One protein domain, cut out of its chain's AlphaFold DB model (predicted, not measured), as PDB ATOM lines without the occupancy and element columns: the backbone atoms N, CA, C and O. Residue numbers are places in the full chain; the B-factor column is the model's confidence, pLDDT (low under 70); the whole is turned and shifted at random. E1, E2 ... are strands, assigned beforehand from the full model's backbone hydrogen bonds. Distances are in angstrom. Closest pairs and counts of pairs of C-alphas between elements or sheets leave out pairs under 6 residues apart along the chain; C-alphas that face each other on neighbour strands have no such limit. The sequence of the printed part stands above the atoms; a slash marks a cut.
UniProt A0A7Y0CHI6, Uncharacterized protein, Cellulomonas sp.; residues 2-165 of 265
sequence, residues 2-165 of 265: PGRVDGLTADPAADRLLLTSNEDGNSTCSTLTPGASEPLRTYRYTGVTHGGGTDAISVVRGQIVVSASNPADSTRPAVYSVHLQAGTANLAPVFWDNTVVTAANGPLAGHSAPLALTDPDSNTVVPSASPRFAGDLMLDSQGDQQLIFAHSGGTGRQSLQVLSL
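This is residues 2 to 165 of the 265 residues of an uncharacterized protein of Cellulomonas sp. (UniProt A0A7Y0CHI6). Two all-strand lobes stand end to end: one is a large eight-strand sheet folded back on itself like a nearly closed, flattened barrel, with edge strands E1 and E5 near each other, and the other is a strongly twisted six-strand sheet. The two sheets are partly face to face where E11 of the second packs on E5 and E6 of the first. The printed part has 164 residues with fourteen named strands, E1 to E14 in order, and no named helix; strands hold 82 residues, and the class is all strand. The first sheet runs E1, E2, E3, E4, E8, E7, E6, E5 and the second E10, E9, E14, E13, E12, E11, both mixed. The whole is compact, with a radius of gyration of the C-alphas of 15.6 A, yet elongated in outline, spanning 55 by 36 by 27 A.

Begin with the larger sheet and find C-alpha 5 at (15.044, -31.189, 33.946), where E1, residues 5 to 11, starts. Next come E2, residues 16 to 21, E3, residues 28 to 32, and E4, residues 40 to 46, which is 19.4 A long from first to last C-alpha. E5, residues 57 to 60, and E6, residues 63 to 67, are short. From C-alpha 77 at (-1.206, -28.833, 19.602), E7, residues 77 to 85, runs for 20.9 A, and E8, residues 88 to 96, for 22.1 A. Now look at the other sheet: E9 is residues 100 to 103, E10 is 112 to 114, E11 is 120 to 125, E12 is 137 to 141, E13 is 146 to 151 and E14 is 159 to 164. E14 is 16.8 A long and ends with C-alpha 164 at (-12.432, -29.614, 36.359).

The larger sheet is a folded sheet, one sheet bent back into two leaves that face each other: E1, E2 and E3 face E8, E7, E6 and E5, with E4 as the hinge. Look at E4 for its staggered pairing: residues 40 to 43 pair with E3, antiparallel, and residues 44 to 46 with E8, parallel. In the hairpin of E3 and E4, N 31 and O 41 are 2.8 A apart, within hydrogen-bond range; between E4 and E8, N 89 and O 44 are at 2.9 A. The sheet holds two meanders, each strand the antiparallel neighbour of the one before: E1 to E4 and E5 to E8. In the hairpin of E7 and E8 find N 83 and O 90, 2.9 A apart. The closest C-alphas of edge strands E1 and E5 are those of Gly 7 and Ile 57, 5.4 A apart. The two sheets form a sandwich, two sheets face to face, with strands at 41 degrees to each other. There the closest C-alphas of E5 and E11 are those of Ser 58 and Thr 124, 5.9 A apart. E11, E12, E13 and E14 make a third meander; in the hairpin of E13 and E14, N 149 and O 161 are 2.8 A apart. E9 is the parallel neighbour of E14, with N 162 and O 102 at 3.0 A. Edge strand E10 forms a hairpin with E9.

The two C-alphas farthest apart are those of Ser 37 and Pro 107, at 55.7 A. The printed part has no cut. The chain changes sheets at the tight link from E8 to E9, and E11 to E12, with 11 residues between them, is the long link. The mean pLDDT of the printed part is 94.1; residues 2 and 3 are under 70.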
ATOM      1  N   PRO A   2      23.523 -25.564  31.350       51.12
ATOM      2  CA  PRO A   2      22.554 -24.812  32.127       51.12
ATOM      3  C   PRO A   2      21.159 -25.172  31.598       51.12
ATOM      4  O   PRO A   2      20.879 -24.970  30.419       51.12
ATOM      5  N   GLY A   3      20.338 -25.783  32.444       63.53
ATOM      6  CA  GLY A   3      18.952 -26.140  32.150       63.53
ATOM      7  C   GLY A   3      18.394 -27.053  33.237       63.53
ATOM      8  O   GLY A   3      19.141 -27.870  33.782       63.53
ATOM      9  N   ARG A   4      17.126 -26.868  33.598       80.88
ATOM     10  CA  ARG A   4      16.426 -27.691  34.593       80.88
ATOM     11  C   ARG A   4      15.763 -28.855  33.861       80.88
ATOM     12  O   ARG A   4      15.233 -28.653  32.777       80.88
ATOM     13  N   VAL A   5      15.878 -30.069  34.402       86.62
ATOM     14  CA  VAL A   5      15.044 -31.189  33.946       86.62
ATOM     15  C   VAL A   5      13.661 -30.954  34.524       86.62
ATOM     16  O   VAL A   5      13.550 -30.818  35.744       86.62
ATOM     17  N   ASP A   6      12.665 -30.899  33.652       85.94
ATOM     18  CA  ASP A   6      11.284 -30.625  34.038       85.94
ATOM     19  C   ASP A   6      10.483 -31.941  33.978       85.94
ATOM     20  O   ASP A   6      10.069 -32.455  35.015       85.94
ATOM     21  N   GLY A   7      10.477 -32.626  32.827       90.69
ATOM     22  CA  GLY A   7       9.924 -33.976  32.682       90.69
ATOM     23  C   GLY A   7      10.963 -35.107  32.718       90.69
ATOM     24  O   GLY A   7      12.034 -35.030  32.107       90.69
ATOM     25  N   LEU A   8      10.609 -36.223  33.367       92.31
ATOM     26  CA  LEU A   8      11.385 -37.468  33.400       92.31
ATOM     27  C   LEU A   8      10.455 -38.689  33.390       92.31
ATOM     28  O   LEU A   8       9.572 -38.810  34.232       92.31
ATOM     29  N   THR A   9      10.707 -39.652  32.502       93.12
ATOM     30  CA  THR A   9      10.017 -40.951  32.532       93.12
ATOM     31  C   THR A   9      10.925 -42.100  32.111       93.12
ATOM     32  O   THR A   9      11.998 -41.895  31.538       93.12
ATOM     33  N   ALA A  10      10.494 -43.329  32.383       92.12
ATOM     34  CA  ALA A  10      11.148 -44.531  31.889       92.12
ATOM     35  C   ALA A  10      10.565 -44.957  30.532       92.12
ATOM     36  O   ALA A  10       9.359 -44.882  30.303       92.12
ATOM     37  N   ASP A  11      11.420 -45.484  29.658       94.06
ATOM     38  CA  ASP A  11      11.063 -46.206  28.435       94.06
ATOM     39  C   ASP A  11      11.585 -47.647  28.558       94.06
ATOM     40  O   ASP A  11      12.686 -47.955  28.085       94.06
ATOM     41  N   PRO A  12      10.833 -48.542  29.232       88.81
ATOM     42  CA  PRO A  12      11.302 -49.895  29.519       88.81
ATOM     43  C   PRO A  12      11.546 -50.727  28.258       88.81
ATOM     44  O   PRO A  12      12.384 -51.621  28.264       88.81
ATOM     45  N   ALA A  13      10.837 -50.432  27.163       91.44
ATOM     46  CA  ALA A  13      10.988 -51.156  25.903       91.44
ATOM     47  C   ALA A  13      12.350 -50.902  25.236       91.44
ATOM     48  O   ALA A  13      12.808 -51.730  24.449       91.44
ATOM     49  N   ALA A  14      12.990 -49.772  25.546       92.44
ATOM     50  CA  ALA A  14      14.300 -49.392  25.026       92.44
ATOM     51  C   ALA A  14      15.385 -49.286  26.115       92.44
ATOM     52  O   ALA A  14      16.463 -48.769  25.823       92.44
ATOM     53  N   ASP A  15      15.093 -49.743  27.341       93.69
ATOM     54  CA  ASP A  15      15.988 -49.721  28.509       93.69
ATOM     55  C   ASP A  15      16.694 -48.366  28.714       93.69
ATOM     56  O   ASP A  15      17.921 -48.237  28.759       93.69
ATOM     57  N   ARG A  16      15.893 -47.298  28.744       95.56
ATOM     58  CA  ARG A  16      16.387 -45.924  28.878       95.56
ATOM     59  C   ARG A  16      15.408 -45.046  29.641       95.56
ATOM     60  O   ARG A  16      14.229 -45.360  29.771       95.56
ATOM     61  N   LEU A  17      15.898 -43.900  30.084       96.69
ATOM     62  CA  LEU A  17      15.090 -42.791  30.566       96.69
ATOM     63  C   LEU A  17      14.903 -41.767  29.449       96.69
ATOM     64  O   LEU A  17      15.768 -41.607  28.583       96.69
ATOM     65  N   LEU A  18      13.784 -41.064  29.500       97.00
ATOM     66  CA  LEU A  18      13.430 -39.953  28.631       97.00
ATOM     67  C   LEU A  18      13.311 -38.697  29.481       97.00
ATOM     68  O   LEU A  18      12.711 -38.739  30.551       97.00
ATOM     69  N   LEU A  19      13.887 -37.600  29.002       95.44
ATOM     70  CA  LEU A  19      13.941 -36.337  29.719       95.44
ATOM     71  C   LEU A  19      13.527 -35.192  28.807       95.44
ATOM     72  O   LEU A  19      13.870 -35.180  27.620       95.44
ATOM     73  N   THR A  20      12.888 -34.199  29.397       94.44
ATOM     74  CA  THR A  20      12.726 -32.863  28.830       94.44
ATOM     75  C   THR A  20      13.428 -31.849  29.721       94.44
ATOM     76  O   THR A  20      13.769 -32.113  30.877       94.44
ATOM     77  N   SER A  21      13.769 -30.700  29.155       92.38
ATOM     78  CA  SER A  21      14.420 -29.629  29.907       92.38
ATOM     79  C   SER A  21      14.112 -28.286  29.281       92.38
ATOM     80  O   SER A  21      14.094 -28.208  28.049       92.38
ATOM     81  N   ASN A  22      14.010 -27.250  30.113       87.50
ATOM     82  CA  ASN A  22      13.668 -25.875  29.742       87.50
ATOM     83  C   ASN A  22      12.237 -25.764  29.191       87.50
ATOM     84  O   ASN A  22      12.031 -25.318  28.061       87.50
ATOM     85  N   GLU A  23      11.289 -26.213  30.008       79.44
ATOM     86  CA  GLU A  23       9.842 -26.256  29.786       79.44
ATOM     87  C   GLU A  23       9.254 -25.119  28.924       79.44
ATOM     88  O   GLU A  23       8.701 -25.405  27.866       79.44
ATOM     89  N   ASP A  24       9.415 -23.852  29.318       78.25
ATOM     90  CA  ASP A  24       8.672 -22.714  28.741       78.25
ATOM     91  C   ASP A  24       9.197 -22.212  27.388       78.25
ATOM     92  O   ASP A  24       8.603 -21.352  26.729       78.25
ATOM     93  N   GLY A  25      10.368 -22.684  26.963       80.75
ATOM     94  CA  GLY A  25      10.986 -22.186  25.746       80.75
ATOM     95  C   GLY A  25      12.412 -22.663  25.551       80.75
ATOM     96  O   GLY A  25      13.204 -22.778  26.481       80.75
ATOM     97  N   ASN A  26      12.768 -22.898  24.285       84.06
ATOM     98  CA  ASN A  26      14.030 -23.547  23.909       84.06
ATOM     99  C   ASN A  26      14.205 -24.918  24.586       84.06
ATOM    100  O   ASN A  26      15.323 -25.297  24.956       84.06
ATOM    101  N   SER A  27      13.098 -25.649  24.726       90.75
ATOM    102  CA  SER A  27      13.103 -26.965  25.340       90.75
ATOM    103  C   SER A  27      13.927 -27.969  24.529       90.75
ATOM    104  O   SER A  27      14.139 -27.831  23.315       90.75
ATOM    105  N   THR A  28      14.424 -28.998  25.207       91.31
ATOM    106  CA  THR A  28      15.142 -30.113  24.575       91.31
ATOM    107  C   THR A  28      14.575 -31.446  25.029       91.31
ATOM    108  O   THR A  28      14.011 -31.536  26.113       91.31
ATOM    109  N   CYS A  29      14.747 -32.483  24.210       95.25
ATOM    110  CA  CYS A  29      14.485 -33.868  24.594       95.25
ATOM    111  C   CYS A  29      15.822 -34.590  24.739       95.25
ATOM    112  O   CYS A  29      16.703 -34.420  23.897       95.25
ATOM    113  N   SER A  30      15.989 -35.410  25.767       96.31
ATOM    114  CA  SER A  30      17.167 -36.258  25.927       96.31
ATOM    115  C   SER A  30      16.782 -37.687  26.292       96.31
ATOM    116  O   SER A  30      15.727 -37.937  26.865       96.31
ATOM    117  N   THR A  31      17.659 -38.632  25.972       97.00
ATOM    118  CA  THR A  31      17.600 -40.005  26.480       97.00
ATOM    119  C   THR A  31      18.791 -40.260  27.386       97.00
ATOM    120  O   THR A  31      19.903 -39.849  27.042       97.00
ATOM    121  N   LEU A  32      18.589 -40.998  28.473       97.06
ATOM    122  CA  LEU A  32      19.666 -41.516  29.312       97.06
ATOM    123  C   LEU A  32      19.620 -43.046  29.321       97.06
ATOM    124  O   LEU A  32      18.643 -43.621  29.782       97.06
ATOM    125  N   THR A  33      20.669 -43.708  28.838       96.69
ATOM    126  CA  THR A  33      20.826 -45.170  28.886       96.69
ATOM    127  C   THR A  33      21.827 -45.531  29.985       96.69
ATOM    128  O   THR A  33      23.027 -45.283  29.818       96.69
ATOM    129  N   PRO A  34      21.372 -46.086  31.124       93.12
ATOM    130  CA  PRO A  34      22.261 -46.464  32.217       93.12
ATOM    131  C   PRO A  34      23.343 -47.455  31.762       93.12
ATOM    132  O   PRO A  34      23.083 -48.378  31.001       93.12
ATOM    133  N   GLY A  35      24.582 -47.261  32.222       92.75
ATOM    134  CA  GLY A  35      25.698 -48.176  31.938       92.75
ATOM    135  C   GLY A  35      26.328 -48.070  30.540       92.75
ATOM    136  O   GLY A  35      27.372 -48.679  30.313       92.75
ATOM    137  N   ALA A  36      25.762 -47.286  29.616       94.31
ATOM    138  CA  ALA A  36      26.411 -46.992  28.338       94.31
ATOM    139  C   ALA A  36      27.634 -46.069  28.521       94.31
ATOM    140  O   ALA A  36      27.686 -45.267  29.453       94.31
ATOM    141  N   SER A  37      28.616 -46.153  27.612       94.75
ATOM    142  CA  SER A  37      29.830 -45.315  27.659       94.75
ATOM    143  C   SER A  37      29.536 -43.826  27.467       94.75
ATOM    144  O   SER A  37      30.202 -42.986  28.056       94.75
ATOM    145  N   GLU A  38      28.524 -43.522  26.653       93.56
ATOM    146  CA  GLU A  38      27.959 -42.188  26.452       93.56
ATOM    147  C   GLU A  38      26.473 -42.266  26.823       93.56
ATOM    148  O   GLU A  38      25.628 -42.501  25.953       93.56
ATOM    149  N   PRO A  39      26.139 -42.187  28.125       94.56
ATOM    150  CA  PRO A  39      24.807 -42.532  28.607       94.56
ATOM    151  C   PRO A  39      23.760 -41.497  28.213       94.56
ATOM    152  O   PRO A  39      22.601 -41.852  28.053       94.56
ATOM    153  N   LEU A  40      24.143 -40.232  28.040       95.50
ATOM    154  CA  LEU A  40      23.222 -39.140  27.756       95.50
ATOM    155  C   LEU A  40      23.288 -38.734  26.285       95.50
ATOM    156  O   LEU A  40      24.353 -38.421  25.756       95.50
ATOM    157  N   ARG A  41      22.125 -38.658  25.639       95.31
ATOM    158  CA  ARG A  41      21.987 -38.160  24.272       95.31
ATOM    159  C   ARG A  41      20.874 -37.132  24.191       95.31
ATOM    160  O   ARG A  41      19.731 -37.442  24.500       95.31
ATOM    161  N   THR A  42      21.204 -35.943  23.707       95.25
ATOM    162  CA  THR A  42      20.244 -34.852  23.509       95.25
ATOM    163  C   THR A  42      19.796 -34.769  22.054       95.25
ATOM    164  O   THR A  42      20.571 -34.998  21.123       95.25
ATOM    165  N   TYR A  43      18.528 -34.430  21.873       95.50
ATOM    166  CA  TYR A  43      17.830 -34.306  20.608       95.50
ATOM    167  C   TYR A  43      17.285 -32.891  20.464       95.50
ATOM    168  O   TYR A  43      16.711 -32.318  21.392       95.50
ATOM    169  N   ARG A  44      17.423 -32.332  19.260       93.12
ATOM    170  CA  ARG A  44      16.782 -31.064  18.916       93.12
ATOM    171  C   ARG A  44      15.354 -31.322  18.456       93.12
ATOM    172  O   ARG A  44      15.145 -32.127  17.546       93.12
ATOM    173  N   TYR A  45      14.392 -30.605  19.023       95.19
ATOM    174  CA  TYR A  45      13.024 -30.667  18.528       95.19
ATOM    175  C   TYR A  45      12.887 -30.107  17.112       95.19
ATOM    176  O   TYR A  45      13.529 -29.125  16.725       95.19
ATOM    177  N   THR A  46      11.997 -30.722  16.345       94.88
ATOM    178  CA  THR A  46      11.491 -30.218  15.067       94.88
ATOM    179  C   THR A  46       9.967 -30.329  15.076       94.88
ATOM    180  O   THR A  46       9.415 -31.255  15.662       94.88
ATOM    181  N   GLY A  47       9.266 -29.379  14.448       92.88
ATOM    182  CA  GLY A  47       7.794 -29.391  14.404       92.88
ATOM    183  C   GLY A  47       7.086 -28.774  15.620       92.88
ATOM    184  O   GLY A  47       5.877 -28.939  15.752       92.88
ATOM    185  N   VAL A  48       7.801 -28.033  16.475       93.44
ATOM    186  CA  VAL A  48       7.192 -27.208  17.536       93.44
ATOM    187  C   VAL A  48       6.410 -26.064  16.887       93.44
ATOM    188  O   VAL A  48       6.965 -25.318  16.080       93.44
ATOM    189  N   THR A  49       5.120 -25.938  17.203       95.44
ATOM    190  CA  THR A  49       4.212 -24.991  16.523       95.44
ATOM    191  C   THR A  49       3.313 -24.174  17.446       95.44
ATOM    192  O   THR A  49       2.652 -23.265  16.951       95.44
ATOM    193  N   HIS A  50       3.284 -24.463  18.747       94.69
ATOM    194  CA  HIS A  50       2.419 -23.789  19.722       94.69
ATOM    195  C   HIS A  50       3.011 -22.498  20.308       94.69
ATOM    196  O   HIS A  50       2.291 -21.720  20.922       94.69
ATOM    197  N   GLY A  51       4.297 -22.229  20.065       92.88
ATOM    198  CA  GLY A  51       4.951 -20.975  20.453       92.88
ATOM    199  C   GLY A  51       5.581 -20.959  21.850       92.88
ATOM    200  O   GLY A  51       6.239 -19.971  22.157       92.88
ATOM    201  N   GLY A  52       5.435 -22.039  22.623       92.06
ATOM    202  CA  GLY A  52       6.119 -22.292  23.895       92.06
ATOM    203  C   GLY A  52       7.191 -23.383  23.777       92.06
ATOM    204  O   GLY A  52       7.848 -23.511  22.730       92.06
ATOM    205  N   GLY A  53       7.380 -24.165  24.842       93.62
ATOM    206  CA  GLY A  53       8.323 -25.284  24.887       93.62
ATOM    207  C   GLY A  53       7.657 -26.645  25.132       93.62
ATOM    208  O   GLY A  53       6.682 -27.004  24.485       93.62
ATOM    209  N   THR A  54       8.264 -27.500  25.947       94.38
ATOM    210  CA  THR A  54       7.709 -28.829  26.251       94.38
ATOM    211  C   THR A  54       8.079 -29.200  27.664       94.38
ATOM    212  O   THR A  54       9.267 -29.114  27.988       94.38
ATOM    213  N   ASP A  55       7.121 -29.714  28.419       92.94
ATOM    214  CA  ASP A  55       7.343 -30.085  29.805       92.94
ATOM    215  C   ASP A  55       7.310 -31.600  29.999       92.94
ATOM    216  O   ASP A  55       8.230 -32.276  29.542       92.94
ATOM    217  N   ALA A  56       6.278 -32.181  30.601       94.12
ATOM    218  CA  ALA A  56       6.269 -33.602  30.901       94.12
ATOM    219  C   ALA A  56       6.391 -34.505  29.668       94.12
ATOM    220  O   ALA A  56       5.901 -34.218  28.570       94.12
ATOM    221  N   ILE A  57       6.998 -35.672  29.885       96.06
ATOM    222  CA  ILE A  57       7.218 -36.712  28.884       96.06
ATOM    223  C   ILE A  57       6.707 -38.055  29.396       96.06
ATOM    224  O   ILE A  57       7.027 -38.465  30.505       96.06
ATOM    225  N   SER A  58       5.945 -38.765  28.566       95.50
ATOM    226  CA  SER A  58       5.361 -40.071  28.895       95.50
ATOM    227  C   SER A  58       5.509 -41.064  27.746       95.50
ATOM    228  O   SER A  58       5.637 -40.680  26.583       95.50
ATOM    229  N   VAL A  59       5.437 -42.363  28.052       94.69
ATOM    230  CA  VAL A  59       5.331 -43.429  27.044       94.69
ATOM    231  C   VAL A  59       3.932 -44.037  27.089       94.69
ATOM    232  O   VAL A  59       3.576 -44.752  28.021       94.69
ATOM    233  N   VAL A  60       3.134 -43.787  26.051       89.75
ATOM    234  CA  VAL A  60       1.749 -44.265  25.937       89.75
ATOM    235  C   VAL A  60       1.642 -45.233  24.774       89.75
ATOM    236  O   VAL A  60       1.826 -44.847  23.624       89.75
ATOM    237  N   ARG A  61       1.314 -46.503  25.046       86.00
ATOM    238  CA  ARG A  61       1.151 -47.540  24.001       86.00
ATOM    239  C   ARG A  61       2.360 -47.623  23.041       86.00
ATOM    240  O   ARG A  61       2.189 -47.828  21.844       86.00
ATOM    241  N   GLY A  62       3.574 -47.438  23.568       88.62
ATOM    242  CA  GLY A  62       4.824 -47.447  22.794       88.62
ATOM    243  C   GLY A  62       5.149 -46.141  22.057       88.62
ATOM    244  O   GLY A  62       6.182 -46.057  21.402       88.62
ATOM    245  N   GLN A  63       4.301 -45.120  22.167       93.00
ATOM    246  CA  GLN A  63       4.545 -43.787  21.633       93.00
ATOM    247  C   GLN A  63       5.052 -42.863  22.740       93.00
ATOM    248  O   GLN A  63       4.434 -42.762  23.797       93.00
ATOM    249  N   ILE A  64       6.148 -42.156  22.481       97.19
ATOM    250  CA  ILE A  64       6.621 -41.082  23.356       97.19
ATOM    251  C   ILE A  64       5.731 -39.862  23.119       97.19
ATOM    252  O   ILE A  64       5.483 -39.504  21.965       97.19
ATOM    253  N   VAL A  65       5.252 -39.226  24.181       97.81
ATOM    254  CA  VAL A  65       4.453 -37.998  24.110       97.81
ATOM    255  C   VAL A  65       5.020 -36.926  25.023       97.81
ATOM    256  O   VAL A  65       5.639 -37.258  26.028       97.81
ATOM    257  N   VAL A  66       4.798 -35.664  24.661       97.69
ATOM    258  CA  VAL A  66       5.163 -34.490  25.461       97.69
ATOM    259  C   VAL A  66       4.031 -33.468  25.489       97.69
ATOM    260  O   VAL A  66       3.308 -33.334  24.493       97.69
ATOM    261  N   SER A  67       3.886 -32.751  26.602       96.94
ATOM    262  CA  SER A  67       2.995 -31.591  26.712       96.94
ATOM    263  C   SER A  67       3.567 -30.391  25.954       96.94
ATOM    264  O   SER A  67       4.777 -30.278  25.734       96.94
ATOM    265  N   ALA A  68       2.674 -29.522  25.490       96.06
ATOM    266  CA  ALA A  68       2.993 -28.284  24.793       96.06
ATOM    267  C   ALA A  68       2.854 -27.095  25.757       96.06
ATOM    268  O   ALA A  68       1.864 -26.367  25.694       96.06
ATOM    269  N   SER A  69       3.823 -26.964  26.664       93.44
ATOM    270  CA  SER A  69       3.775 -26.007  27.773       93.44
ATOM    271  C   SER A  69       3.875 -24.553  27.311       93.44
ATOM    272  O   SER A  69       4.519 -24.239  26.299       93.44
ATOM    273  N   ASN A  70       3.184 -23.682  28.051       91.88
ATOM    274  CA  ASN A  70       3.117 -22.234  27.857       91.88
ATOM    275  C   ASN A  70       2.852 -21.798  26.395       91.88
ATOM    276  O   ASN A  70       3.661 -21.098  25.769       91.88
ATOM    277  N   PRO A  71       1.741 -22.252  25.782       93.69
ATOM    278  CA  PRO A  71       1.429 -21.949  24.396       93.69
ATOM    279  C   PRO A  71       1.108 -20.466  24.188       93.69
ATOM    280  O   PRO A  71       0.350 -19.844  24.924       93.69
ATOM    281  N   ALA A  72       1.612 -19.909  23.086       92.69
ATOM    282  CA  ALA A  72       1.271 -18.553  22.648       92.69
ATOM    283  C   ALA A  72      -0.015 -18.501  21.795       92.69
ATOM    284  O   ALA A  72      -0.487 -17.418  21.444       92.69
ATOM    285  N   ASP A  73      -0.550 -19.660  21.395       89.19
ATOM    286  CA  ASP A  73      -1.697 -19.806  20.495       89.19
ATOM    287  C   ASP A  73      -2.512 -21.056  20.870       89.19
ATOM    288  O   ASP A  73      -2.095 -22.186  20.603       89.19
ATOM    289  N   SER A  74      -3.710 -20.841  21.422       86.38
ATOM    290  CA  SER A  74      -4.641 -21.884  21.883       86.38
ATOM    291  C   SER A  74      -5.343 -22.651  20.746       86.38
ATOM    292  O   SER A  74      -6.343 -23.342  20.933       86.38
ATOM    293  N   THR A  75      -4.874 -22.500  19.505       93.25
ATOM    294  CA  THR A  75      -5.320 -23.297  18.351       93.25
ATOM    295  C   THR A  75      -4.273 -24.308  17.899       93.25
ATOM    296  O   THR A  75      -4.443 -24.962  16.867       93.25
ATOM    297  N   ARG A  76      -3.176 -24.433  18.650       96.56
ATOM    298  CA  ARG A  76      -2.027 -25.291  18.348       96.56
ATOM    299  C   ARG A  76      -2.086 -26.598  19.144       96.56
ATOM    300  O   ARG A  76      -3.012 -26.795  19.925       96.56
ATOM    301  N   PRO A  77      -1.196 -27.568  18.876       97.62
ATOM    302  CA  PRO A  77      -1.206 -28.833  19.602       97.62
ATOM    303  C   PRO A  77      -0.997 -28.607  21.100       97.62
ATOM    304  O   PRO A  77      -0.088 -27.869  21.458       97.62
ATOM    305  N   ALA A  78      -1.803 -29.267  21.932       97.62
ATOM    306  CA  ALA A  78      -1.628 -29.303  23.388       97.62
ATOM    307  C   ALA A  78      -0.732 -30.479  23.821       97.62
ATOM    308  O   ALA A  78      -0.066 -30.435  24.849       97.62
ATOM    309  N   VAL A  79      -0.685 -31.538  23.001       98.12
ATOM    310  CA  VAL A  79       0.211 -32.687  23.179       98.12
ATOM    311  C   VAL A  79       0.811 -33.072  21.838       98.12
ATOM    312  O   VAL A  79       0.107 -33.170  20.825       98.12
ATOM    313  N   TYR A  80       2.106 -33.369  21.845       98.12
ATOM    314  CA  TYR A  80       2.815 -33.947  20.713       98.12
ATOM    315  C   TYR A  80       3.218 -35.391  20.976       98.12
ATOM    316  O   TYR A  80       3.491 -35.804  22.094       98.12
ATOM    317  N   SER A  81       3.303 -36.150  19.895       97.69
ATOM    318  CA  SER A  81       4.047 -37.394  19.800       97.69
ATOM    319  C   SER A  81       5.487 -37.075  19.426       97.69
ATOM    320  O   SER A  81       5.727 -36.123  18.681       97.69
ATOM    321  N   VAL A  82       6.434 -37.870  19.914       98.00
ATOM    322  CA  VAL A  82       7.861 -37.696  19.647       98.00
ATOM    323  C   VAL A  82       8.402 -38.903  18.896       98.00
ATOM    324  O   VAL A  82       8.356 -40.034  19.381       98.00
ATOM    325  N   HIS A  83       8.990 -38.653  17.728       97.19
ATOM    326  CA  HIS A  83       9.762 -39.644  16.987       97.19
ATOM    327  C   HIS A  83      11.251 -39.282  16.983       97.19
ATOM    328  O   HIS A  83      11.680 -38.330  16.318       97.19
ATOM    329  N   LEU A  84      12.047 -40.057  17.723       96.38
ATOM    330  CA  LEU A  84      13.491 -39.860  17.857       96.38
ATOM    331  C   LEU A  84      14.235 -40.441  16.647       96.38
ATOM    332  O   LEU A  84      14.231 -41.651  16.431       96.38
ATOM    333  N   GLN A  85      14.932 -39.600  15.881       93.94
ATOM    334  CA  GLN A  85      15.710 -40.038  14.718       93.94
ATOM    335  C   GLN A  85      16.920 -39.135  14.481       93.94
ATOM    336  O   GLN A  85      16.792 -37.922  14.439       93.94
ATOM    337  N   ALA A  86      18.107 -39.723  14.288       90.75
ATOM    338  CA  ALA A  86      19.315 -39.010  13.839       90.75
ATOM    339  C   ALA A  86      19.650 -37.701  14.603       90.75
ATOM    340  O   ALA A  86      20.158 -36.750  14.019       90.75
ATOM    341  N   GLY A  87      19.396 -37.652  15.919       93.50
ATOM    342  CA  GLY A  87      19.651 -36.461  16.747       93.50
ATOM    343  C   GLY A  87      18.524 -35.421  16.746       93.50
ATOM    344  O   GLY A  87      18.669 -34.370  17.368       93.50
ATOM    345  N   THR A  88      17.389 -35.709  16.106       95.88
ATOM    346  CA  THR A  88      16.165 -34.911  16.213       95.88
ATOM    347  C   THR A  88      15.056 -35.656  16.946       95.88
ATOM    348  O   THR A  88      14.962 -36.884  16.907       95.88
ATOM    349  N   ALA A  89      14.216 -34.879  17.622       97.44
ATOM    350  CA  ALA A  89      12.954 -35.298  18.204       97.44
ATOM    351  C   ALA A  89      11.841 -34.678  17.348       97.44
ATOM    352  O   ALA A  89      11.542 -33.492  17.470       97.44
ATOM    353  N   ASN A  90      11.301 -35.454  16.407       97.56
ATOM    354  CA  ASN A  90      10.306 -34.951  15.462       97.56
ATOM    355  C   ASN A  90       8.923 -35.000  16.100       97.56
ATOM    356  O   ASN A  90       8.481 -36.073  16.513       97.56
ATOM    357  N   LEU A  91       8.267 -33.846  16.166       97.56
ATOM    358  CA  LEU A  91       6.968 -33.697  16.799       97.56
ATOM    359  C   LEU A  91       5.831 -33.811  15.788       97.56
ATOM    360  O   LEU A  91       5.858 -33.179  14.729       97.56
ATOM    361  N   ALA A  92       4.800 -34.575  16.147       97.31
ATOM    362  CA  ALA A  92       3.522 -34.586  15.440       97.31
ATOM    363  C   ALA A  92       2.356 -34.469  16.439       97.31
ATOM    364  O   ALA A  92       2.431 -35.090  17.499       97.31
ATOM    365  N   PRO A  93       1.293 -33.701  16.142       97.25
ATOM    366  CA  PRO A  93       0.190 -33.486  17.079       97.25
ATOM    367  C   PRO A  93      -0.499 -34.793  17.492       97.25
ATOM    368  O   PRO A  93      -0.837 -35.606  16.633       97.25
ATOM    369  N   VAL A  94      -0.755 -34.966  18.792       97.31
ATOM    370  CA  VAL A  94      -1.670 -35.997  19.317       97.31
ATOM    371  C   VAL A  94      -3.074 -35.419  19.379       97.31
ATOM    372  O   VAL A  94      -3.999 -35.990  18.812       97.31
ATOM    373  N   PHE A  95      -3.222 -34.257  20.014       97.38
ATOM    374  CA  PHE A  95      -4.454 -33.481  19.999       97.38
ATOM    375  C   PHE A  95      -4.175 -31.983  20.105       97.38
ATOM    376  O   PHE A  95      -3.085 -31.555  20.487       97.38
ATOM    377  N   TRP A  96      -5.174 -31.199  19.711       97.25
ATOM    378  CA  TRP A  96      -5.087 -29.749  19.591       97.25
ATOM    379  C   TRP A  96      -5.821 -29.054  20.722       97.25
ATOM    380  O   TRP A  96      -6.816 -29.576  21.224       97.25
ATOM    381  N   ASP A  97      -5.375 -27.854  21.051       94.50
ATOM    382  CA  ASP A  97      -5.954 -27.039  22.105       94.50
ATOM    383  C   ASP A  97      -7.306 -26.403  21.736       94.50
ATOM    384  O   ASP A  97      -7.967 -25.774  22.537       94.50
ATOM    385  N   ASN A  98      -7.803 -26.635  20.524       95.19
ATOM    386  CA  ASN A  98      -9.176 -26.311  20.132       95.19
ATOM    387  C   ASN A  98     -10.023 -27.568  19.875       95.19
ATOM    388  O   ASN A  98     -11.096 -27.492  19.269       95.19
ATOM    389  N   THR A  99      -9.541 -28.742  20.301       96.44
ATOM    390  CA  THR A  99     -10.294 -29.995  20.178       96.44
ATOM    391  C   THR A  99     -11.551 -29.909  21.035       96.44
ATOM    392  O   THR A  99     -11.505 -29.455  22.176       96.44
ATOM    393  N   VAL A 100     -12.687 -30.359  20.497       96.81
ATOM    394  CA  VAL A 100     -13.936 -30.443  21.260       96.81
ATOM    395  C   VAL A 100     -13.829 -31.565  22.291       96.81
ATOM    396  O   VAL A 100     -13.571 -32.717  21.943       96.81
ATOM    397  N   VAL A 101     -14.066 -31.220  23.550       97.81
ATOM    398  CA  VAL A 101     -13.998 -32.107  24.715       97.81
ATOM    399  C   VAL A 101     -15.344 -32.180  25.404       97.81
ATOM    400  O   VAL A 101     -16.139 -31.249  25.300       97.81
ATOM    401  N   THR A 102     -15.595 -33.263  26.136       98.62
ATOM    402  CA  THR A 102     -16.780 -33.392  26.991       98.62
ATOM    403  C   THR A 102     -16.402 -33.200  28.455       98.62
ATOM    404  O   THR A 102     -15.493 -33.856  28.959       98.62
ATOM    405  N   ALA A 103     -17.117 -32.333  29.169       98.62
ATOM    406  CA  ALA A 103     -16.901 -32.158  30.601       98.62
ATOM    407  C   ALA A 103     -17.291 -33.431  31.376       98.62
ATOM    408  O   ALA A 103     -18.374 -33.995  31.199       98.62
ATOM    409  N   ALA A 104     -16.395 -33.882  32.246       98.56
ATOM    410  CA  ALA A 104     -16.487 -35.121  33.005       98.56
ATOM    411  C   ALA A 104     -17.213 -34.967  34.348       98.56
ATOM    412  O   ALA A 104     -17.648 -35.976  34.913       98.56
ATOM    413  N   ASN A 105     -17.300 -33.746  34.873       98.62
ATOM    414  CA  ASN A 105     -17.855 -33.410  36.181       98.62
ATOM    415  C   ASN A 105     -18.430 -31.980  36.203       98.62
ATOM    416  O   ASN A 105     -18.402 -31.249  35.211       98.62
ATOM    417  N   GLY A 106     -18.968 -31.595  37.362       96.50
ATOM    418  CA  GLY A 106     -19.450 -30.243  37.621       96.50
ATOM    419  C   GLY A 106     -20.766 -29.887  36.915       96.50
ATOM    420  O   GLY A 106     -21.444 -30.754  36.361       96.50
ATOM    421  N   PRO A 107     -21.153 -28.597  36.933       96.25
ATOM    422  CA  PRO A 107     -22.422 -28.127  36.367       96.25
ATOM    423  C   PRO A 107     -22.555 -28.333  34.854       96.25
ATOM    424  O   PRO A 107     -23.668 -28.331  34.337       96.25
ATOM    425  N   LEU A 108     -21.428 -28.489  34.153       96.19
ATOM    426  CA  LEU A 108     -21.375 -28.697  32.708       96.19
ATOM    427  C   LEU A 108     -21.168 -30.169  32.326       96.19
ATOM    428  O   LEU A 108     -20.967 -30.445  31.148       96.19
ATOM    429  N   ALA A 109     -21.223 -31.118  33.266       97.75
ATOM    430  CA  ALA A 109     -20.993 -32.532  32.974       97.75
ATOM    431  C   ALA A 109     -21.842 -33.028  31.785       97.75
ATOM    432  O   ALA A 109     -23.055 -32.829  31.739       97.75
ATOM    433  N   GLY A 110     -21.195 -33.681  30.817       97.94
ATOM    434  CA  GLY A 110     -21.821 -34.175  29.587       97.94
ATOM    435  C   GLY A 110     -21.983 -33.135  28.471       97.94
ATOM    436  O   GLY A 110     -22.295 -33.516  27.343       97.94
ATOM    437  N   HIS A 111     -21.739 -31.848  28.735       98.12
ATOM    438  CA  HIS A 111     -21.677 -30.822  27.697       98.12
ATOM    439  C   HIS A 111     -20.311 -30.816  27.010       98.12
ATOM    440  O   HIS A 111     -19.294 -31.142  27.626       98.12
ATOM    441  N   SER A 112     -20.300 -30.410  25.737       98.25
ATOM    442  CA  SER A 112     -19.077 -30.314  24.946       98.25
ATOM    443  C   SER A 112     -18.748 -28.881  24.548       98.25
ATOM    444  O   SER A 112     -19.629 -28.123  24.143       98.25
ATOM    445  N   ALA A 113     -17.466 -28.543  24.621       97.12
ATOM    446  CA  ALA A 113     -16.900 -27.256  24.231       97.12
ATOM    447  C   ALA A 113     -15.480 -27.475  23.677       97.12
ATOM    448  O   ALA A 113     -14.891 -28.520  23.958       97.12
ATOM    449  N   PRO A 114     -14.928 -26.563  22.861       97.06
ATOM    450  CA  PRO A 114     -13.506 -26.608  22.538       97.06
ATOM    451  C   PRO A 114     -12.662 -26.364  23.797       97.06
ATOM    452  O   PRO A 114     -13.085 -25.622  24.688       97.06
ATOM    453  N   LEU A 115     -11.478 -26.972  23.841       96.69
ATOM    454  CA  LEU A 115     -10.405 -26.551  24.744       96.69
ATOM    455  C   LEU A 115      -9.975 -25.099  24.449       96.69
ATOM    456  O   LEU A 115     -10.358 -24.509  23.430       96.69
ATOM    457  N   ALA A 116      -9.230 -24.537  25.395       94.88
ATOM    458  CA  ALA A 116      -8.538 -23.256  25.303       94.88
ATOM    459  C   ALA A 116      -7.522 -23.180  26.456       94.88
ATOM    460  O   ALA A 116      -7.628 -22.311  27.323       94.88
ATOM    461  N   LEU A 117      -6.642 -24.174  26.526       95.50
ATOM    462  CA  LEU A 117      -5.670 -24.350  27.591       95.50
ATOM    463  C   LEU A 117      -4.619 -23.244  27.532       95.50
ATOM    464  O   LEU A 117      -4.065 -22.909  26.484       95.50
ATOM    465  N   THR A 118      -4.348 -22.671  28.691       92.81
ATOM    466  CA  THR A 118      -3.336 -21.635  28.860       92.81
ATOM    467  C   THR A 118      -2.015 -22.209  29.342       92.81
ATOM    468  O   THR A 118      -0.984 -21.574  29.135       92.81
ATOM    469  N   ASP A 119      -2.047 -23.405  29.933       90.44
ATOM    470  CA  ASP A 119      -0.902 -23.954  30.649       90.44
ATOM    471  C   ASP A 119      -0.840 -25.502  30.665       90.44
ATOM    472  O   ASP A 119      -0.954 -26.099  31.735       90.44
ATOM    473  N   PRO A 120      -0.714 -26.190  29.505       95.12
ATOM    474  CA  PRO A 120      -0.478 -27.636  29.457       95.12
ATOM    475  C   PRO A 120       0.872 -28.011  30.089       95.12
ATOM    476  O   PRO A 120       1.915 -27.860  29.458       95.12
ATOM    477  N   ASP A 121       0.840 -28.570  31.288       92.12
ATOM    478  CA  ASP A 121       1.999 -28.685  32.178       92.12
ATOM    479  C   ASP A 121       2.475 -30.148  32.206       92.12
ATOM    480  O   ASP A 121       3.170 -30.611  31.288       92.12
ATOM    481  N   SER A 122       1.963 -30.959  33.132       94.19
ATOM    482  CA  SER A 122       2.340 -32.367  33.237       94.19
ATOM    483  C   SER A 122       1.486 -33.348  32.416       94.19
ATOM    484  O   SER A 122       0.403 -33.051  31.909       94.19
ATOM    485  N   ASN A 123       1.963 -34.587  32.254       96.12
ATOM    486  CA  ASN A 123       1.169 -35.671  31.680       96.12
ATOM    487  C   ASN A 123       1.594 -37.050  32.187       96.12
ATOM    488  O   ASN A 123       2.756 -37.295  32.501       96.12
ATOM    489  N   THR A 124       0.642 -37.981  32.217       94.88
ATOM    490  CA  THR A 124       0.885 -39.369  32.622       94.88
ATOM    491  C   THR A 124      -0.101 -40.335  31.973       94.88
ATOM    492  O   THR A 124      -1.134 -39.944  31.427       94.88
ATOM    493  N   VAL A 125       0.188 -41.634  32.038       94.56
ATOM    494  CA  VAL A 125      -0.745 -42.677  31.596       94.56
ATOM    495  C   VAL A 125      -1.609 -43.118  32.763       94.56
ATOM    496  O   VAL A 125      -1.104 -43.564  33.792       94.56
ATOM    497  N   VAL A 126      -2.924 -43.095  32.569       96.44
ATOM    498  CA  VAL A 126      -3.862 -43.640  33.546       96.44
ATOM    499  C   VAL A 126      -3.787 -45.173  33.501       96.44
ATOM    500  O   VAL A 126      -4.089 -45.773  32.462       96.44
ATOM    501  N   PRO A 127      -3.411 -45.859  34.594       94.56
ATOM    502  CA  PRO A 127      -3.276 -47.308  34.594       94.56
ATOM    503  C   PRO A 127      -4.635 -47.997  34.444       94.56
ATOM    504  O   PRO A 127      -5.682 -47.457  34.801       94.56
ATOM    505  N   SER A 128      -4.616 -49.246  33.977       94.38
ATOM    506  CA  SER A 128      -5.826 -50.063  33.791       94.38
ATOM    507  C   SER A 128      -6.612 -50.313  35.082       94.38
ATOM    508  O   SER A 128      -7.812 -50.560  35.028       94.38
ATOM    509  N   ALA A 129      -5.941 -50.245  36.235       93.25
ATOM    510  CA  ALA A 129      -6.555 -50.384  37.550       93.25
ATOM    511  C   ALA A 129      -7.316 -49.127  38.011       93.25
ATOM    512  O   ALA A 129      -8.001 -49.179  39.031       93.25
ATOM    513  N   SER A 130      -7.192 -48.003  37.296       96.31
ATOM    514  CA  SER A 130      -7.933 -46.788  37.621       96.31
ATOM    515  C   SER A 130      -9.442 -47.016  37.459       96.31
ATOM    516  O   SER A 130      -9.871 -47.567  36.441       96.31
ATOM    517  N   PRO A 131     -10.282 -46.556  38.403       94.94
ATOM    518  CA  PRO A 131     -11.733 -46.723  38.316       94.94
ATOM    519  C   PRO A 131     -12.372 -45.900  37.186       94.94
ATOM    520  O   PRO A 131     -13.506 -46.172  36.788       94.94
ATOM    521  N   ARG A 132     -11.671 -44.884  36.672       97.69
ATOM    522  CA  ARG A 132     -12.124 -44.022  35.574       97.69
ATOM    523  C   ARG A 132     -10.947 -43.662  34.670       97.69
ATOM    524  O   ARG A 132      -9.813 -43.589  35.137       97.69
ATOM    525  N   PHE A 133     -11.230 -43.442  33.385       97.94
ATOM    526  CA  PHE A 133     -10.241 -43.050  32.365       97.94
ATOM    527  C   PHE A 133      -9.108 -44.068  32.152       97.94
ATOM    528  O   PHE A 133      -8.029 -43.725  31.687       97.94
ATOM    529  N   ALA A 134      -9.332 -45.333  32.521       96.38
ATOM    530  CA  ALA A 134      -8.334 -46.391  32.430       96.38
ATOM    531  C   ALA A 134      -7.733 -46.500  31.014       96.38
ATOM    532  O   ALA A 134      -8.443 -46.734  30.036       96.38
ATOM    533  N   GLY A 135      -6.408 -46.381  30.923       94.12
ATOM    534  CA  GLY A 135      -5.654 -46.431  29.672       94.12
ATOM    535  C   GLY A 135      -5.620 -45.119  28.884       94.12
ATOM    536  O   GLY A 135      -5.038 -45.090  27.794       94.12
ATOM    537  N   ASP A 136      -6.230 -44.048  29.377       97.69
ATOM    538  CA  ASP A 136      -6.152 -42.739  28.736       97.69
ATOM    539  C   ASP A 136      -4.795 -42.082  29.029       97.69
ATOM    540  O   ASP A 136      -4.126 -42.387  30.020       97.69
ATOM    541  N   LEU A 137      -4.369 -41.186  28.140       97.69
ATOM    542  CA  LEU A 137      -3.334 -40.207  28.472       97.69
ATOM    543  C   LEU A 137      -4.011 -39.089  29.266       97.69
ATOM    544  O   LEU A 137      -4.973 -38.508  28.771       97.69
ATOM    545  N   MET A 138      -3.526 -38.798  30.464       98.31
ATOM    546  CA  MET A 138      -3.916 -37.618  31.226       98.31
ATOM    547  C   MET A 138      -2.919 -36.496  30.933       98.31
ATOM    548  O   MET A 138      -1.718 -36.716  31.040       98.31
ATOM    549  N   LEU A 139      -3.422 -35.320  30.580       98.44
ATOM    550  CA  LEU A 139      -2.686 -34.060  30.540       98.44
ATOM    551  C   LEU A 139      -3.218 -33.181  31.675       98.44
ATOM    552  O   LEU A 139      -4.435 -33.033  31.798       98.44
ATOM    553  N   ASP A 140      -2.323 -32.628  32.477       97.25
ATOM    554  CA  ASP A 140      -2.635 -31.557  33.411       97.25
ATOM    555  C   ASP A 140      -2.529 -30.215  32.697       97.25
ATOM    556  O   ASP A 140      -1.655 -30.008  31.855       97.25
ATOM    557  N   SER A 141      -3.453 -29.321  33.013       96.75
ATOM    558  CA  SER A 141      -3.398 -27.937  32.590       96.75
ATOM    559  C   SER A 141      -3.493 -27.067  33.833       96.75
ATOM    560  O   SER A 141      -4.598 -26.716  34.275       96.75
ATOM    561  N   GLN A 142      -2.330 -26.796  34.430       93.38
ATOM    562  CA  GLN A 142      -2.199 -26.268  35.787       93.38
ATOM    563  C   GLN A 142      -2.942 -24.936  35.927       93.38
ATOM    564  O   GLN A 142      -3.875 -24.817  36.732       93.38
ATOM    565  N   GLY A 143      -2.611 -23.958  35.080       92.19
ATOM    566  CA  GLY A 143      -3.271 -22.651  35.024       92.19
ATOM    567  C   GLY A 143      -4.782 -22.696  34.755       92.19
ATOM    568  O   GLY A 143      -5.511 -21.786  35.160       92.19
ATOM    569  N   ASP A 144      -5.284 -23.773  34.146       95.75
ATOM    570  CA  ASP A 144      -6.704 -23.940  33.810       95.75
ATOM    571  C   ASP A 144      -7.486 -24.750  34.856       95.75
ATOM    572  O   ASP A 144      -8.720 -24.809  34.790       95.75
ATOM    573  N   GLN A 145      -6.792 -25.344  35.838       97.44
ATOM    574  CA  GLN A 145      -7.345 -26.236  36.866       97.44
ATOM    575  C   GLN A 145      -8.147 -27.386  36.237       97.44
ATOM    576  O   GLN A 145      -9.302 -27.651  36.601       97.44
ATOM    577  N   GLN A 146      -7.568 -28.034  35.230       98.06
ATOM    578  CA  GLN A 146      -8.229 -29.059  34.428       98.06
ATOM    579  C   GLN A 146      -7.306 -30.244  34.180       98.06
ATOM    580  O   GLN A 146      -6.164 -30.066  33.789       98.06
ATOM    581  N   LEU A 147      -7.854 -31.456  34.288       98.69
ATOM    582  CA  LEU A 147      -7.220 -32.659  33.750       98.69
ATOM    583  C   LEU A 147      -7.939 -33.096  32.478       98.69
ATOM    584  O   LEU A 147      -9.152 -33.329  32.485       98.69
ATOM    585  N   ILE A 148      -7.189 -33.247  31.394       98.69
ATOM    586  CA  ILE A 148      -7.682 -33.683  30.094       98.69
ATOM    587  C   ILE A 148      -7.332 -35.160  29.930       98.69
ATOM    588  O   ILE A 148      -6.167 -35.540  29.908       98.69
ATOM    589  N   PHE A 149      -8.345 -36.002  29.762       98.62
ATOM    590  CA  PHE A 149      -8.191 -37.433  29.527       98.62
ATOM    591  C   PHE A 149      -8.412 -37.743  28.052       98.62
ATOM    592  O   PHE A 149      -9.522 -37.610  27.531       98.62
ATOM    593  N   ALA A 150      -7.341 -38.155  27.379       98.12
ATOM    594  CA  ALA A 150      -7.328 -38.509  25.975       98.12
ATOM    595  C   ALA A 150      -7.410 -40.023  25.777       98.12
ATOM    596  O   ALA A 150      -6.411 -40.753  25.842       98.12
ATOM    597  N   HIS A 151      -8.612 -40.489  25.451       97.06
ATOM    598  CA  HIS A 151      -8.830 -41.860  25.034       97.06
ATOM    599  C   HIS A 151      -8.373 -42.052  23.592       97.06
ATOM    600  O   HIS A 151      -8.776 -41.307  22.700       97.06
ATOM    601  N   SER A 152      -7.554 -43.078  23.343       93.56
ATOM    602  CA  SER A 152      -7.031 -43.393  22.004       93.56
ATOM    603  C   SER A 152      -6.419 -42.174  21.278       93.56
ATOM    604  O   SER A 152      -6.616 -42.007  20.071       93.56
ATOM    605  N   GLY A 153      -5.706 -41.313  22.016       91.00
ATOM    606  CA  GLY A 153      -5.099 -40.081  21.498       91.00
ATOM    607  C   GLY A 153      -4.202 -40.305  20.276       91.00
ATOM    608  O   GLY A 153      -3.481 -41.300  20.204       91.00
ATOM    609  N   GLY A 154      -4.261 -39.389  19.306       88.00
ATOM    610  CA  GLY A 154      -3.507 -39.470  18.050       88.00
ATOM    611  C   GLY A 154      -4.092 -40.445  17.021       88.00
ATOM    612  O   GLY A 154      -3.487 -40.681  15.978       88.00
ATOM    613  N   THR A 155      -5.273 -41.019  17.283       91.12
ATOM    614  CA  THR A 155      -5.954 -41.947  16.366       91.12
ATOM    615  C   THR A 155      -7.291 -41.389  15.876       91.12
ATOM    616  O   THR A 155      -7.888 -40.511  16.493       91.12
ATOM    617  N   GLY A 156      -7.844 -41.968  14.803       90.62
ATOM    618  CA  GLY A 156      -9.184 -41.613  14.310       90.62
ATOM    619  C   GLY A 156     -10.348 -41.990  15.241       90.62
ATOM    620  O   GLY A 156     -11.494 -41.697  14.916       90.62
ATOM    621  N   ARG A 157     -10.082 -42.661  16.372       93.38
ATOM    622  CA  ARG A 157     -11.070 -42.999  17.415       93.38
ATOM    623  C   ARG A 157     -10.894 -42.168  18.684       93.38
ATOM    624  O   ARG A 157     -11.443 -42.525  19.723       93.38
ATOM    625  N   GLN A 158     -10.092 -41.113  18.610       95.75
ATOM    626  CA  GLN A 158      -9.816 -40.270  19.753       95.75
ATOM    627  C   GLN A 158     -11.099 -39.656  20.320       95.75
ATOM    628  O   GLN A 158     -11.938 -39.139  19.581       95.75
ATOM    629  N   SER A 159     -11.205 -39.656  21.643       97.31
ATOM    630  CA  SER A 159     -12.169 -38.851  22.385       97.31
ATOM    631  C   SER A 159     -11.494 -38.242  23.604       97.31
ATOM    632  O   SER A 159     -10.555 -38.814  24.158       97.31
ATOM    633  N   LEU A 160     -11.946 -37.053  23.991       98.44
ATOM    634  CA  LEU A 160     -11.362 -36.292  25.084       98.44
ATOM    635  C   LEU A 160     -12.431 -35.966  26.130       98.44
ATOM    636  O   LEU A 160     -13.547 -35.563  25.783       98.44
ATOM    637  N   GLN A 161     -12.074 -36.105  27.402       98.69
ATOM    638  CA  GLN A 161     -12.879 -35.639  28.530       98.69
ATOM    639  C   GLN A 161     -12.078 -34.680  29.407       98.69
ATOM    640  O   GLN A 161     -10.872 -34.845  29.533       98.69
ATOM    641  N   VAL A 162     -12.748 -33.713  30.030       98.62
ATOM    642  CA  VAL A 162     -12.119 -32.756  30.956       98.62
ATOM    643  C   VAL A 162     -12.698 -32.896  32.348       98.62
ATOM    644  O   VAL A 162     -13.905 -32.750  32.525       98.62
ATOM    645  N   LEU A 163     -11.842 -33.141  33.336       98.75
ATOM    646  CA  LEU A 163     -12.176 -33.085  34.753       98.75
ATOM    647  C   LEU A 163     -11.749 -31.723  35.309       98.75
ATOM    648  O   LEU A 163     -10.559 -31.437  35.391       98.75
ATOM    649  N   SER A 164     -12.712 -30.889  35.694       98.44
ATOM    650  CA  SER A 164     -12.432 -29.614  36.359       98.44
ATOM    651  C   SER A 164     -12.040 -29.838  37.815       98.44
ATOM    652  O   SER A 164     -12.673 -30.635  38.511       98.44
ATOM    653  N   LEU A 165     -11.044 -29.093  38.279       98.38
ATOM    654  CA  LEU A 165     -10.511 -29.155  39.633       98.38
ATOM    655  C   LEU A 165     -10.828 -27.868  40.410       98.38
ATOM    656  O   LEU A 165     -10.980 -26.798  39.818       98.38
TER     657      LEU A 165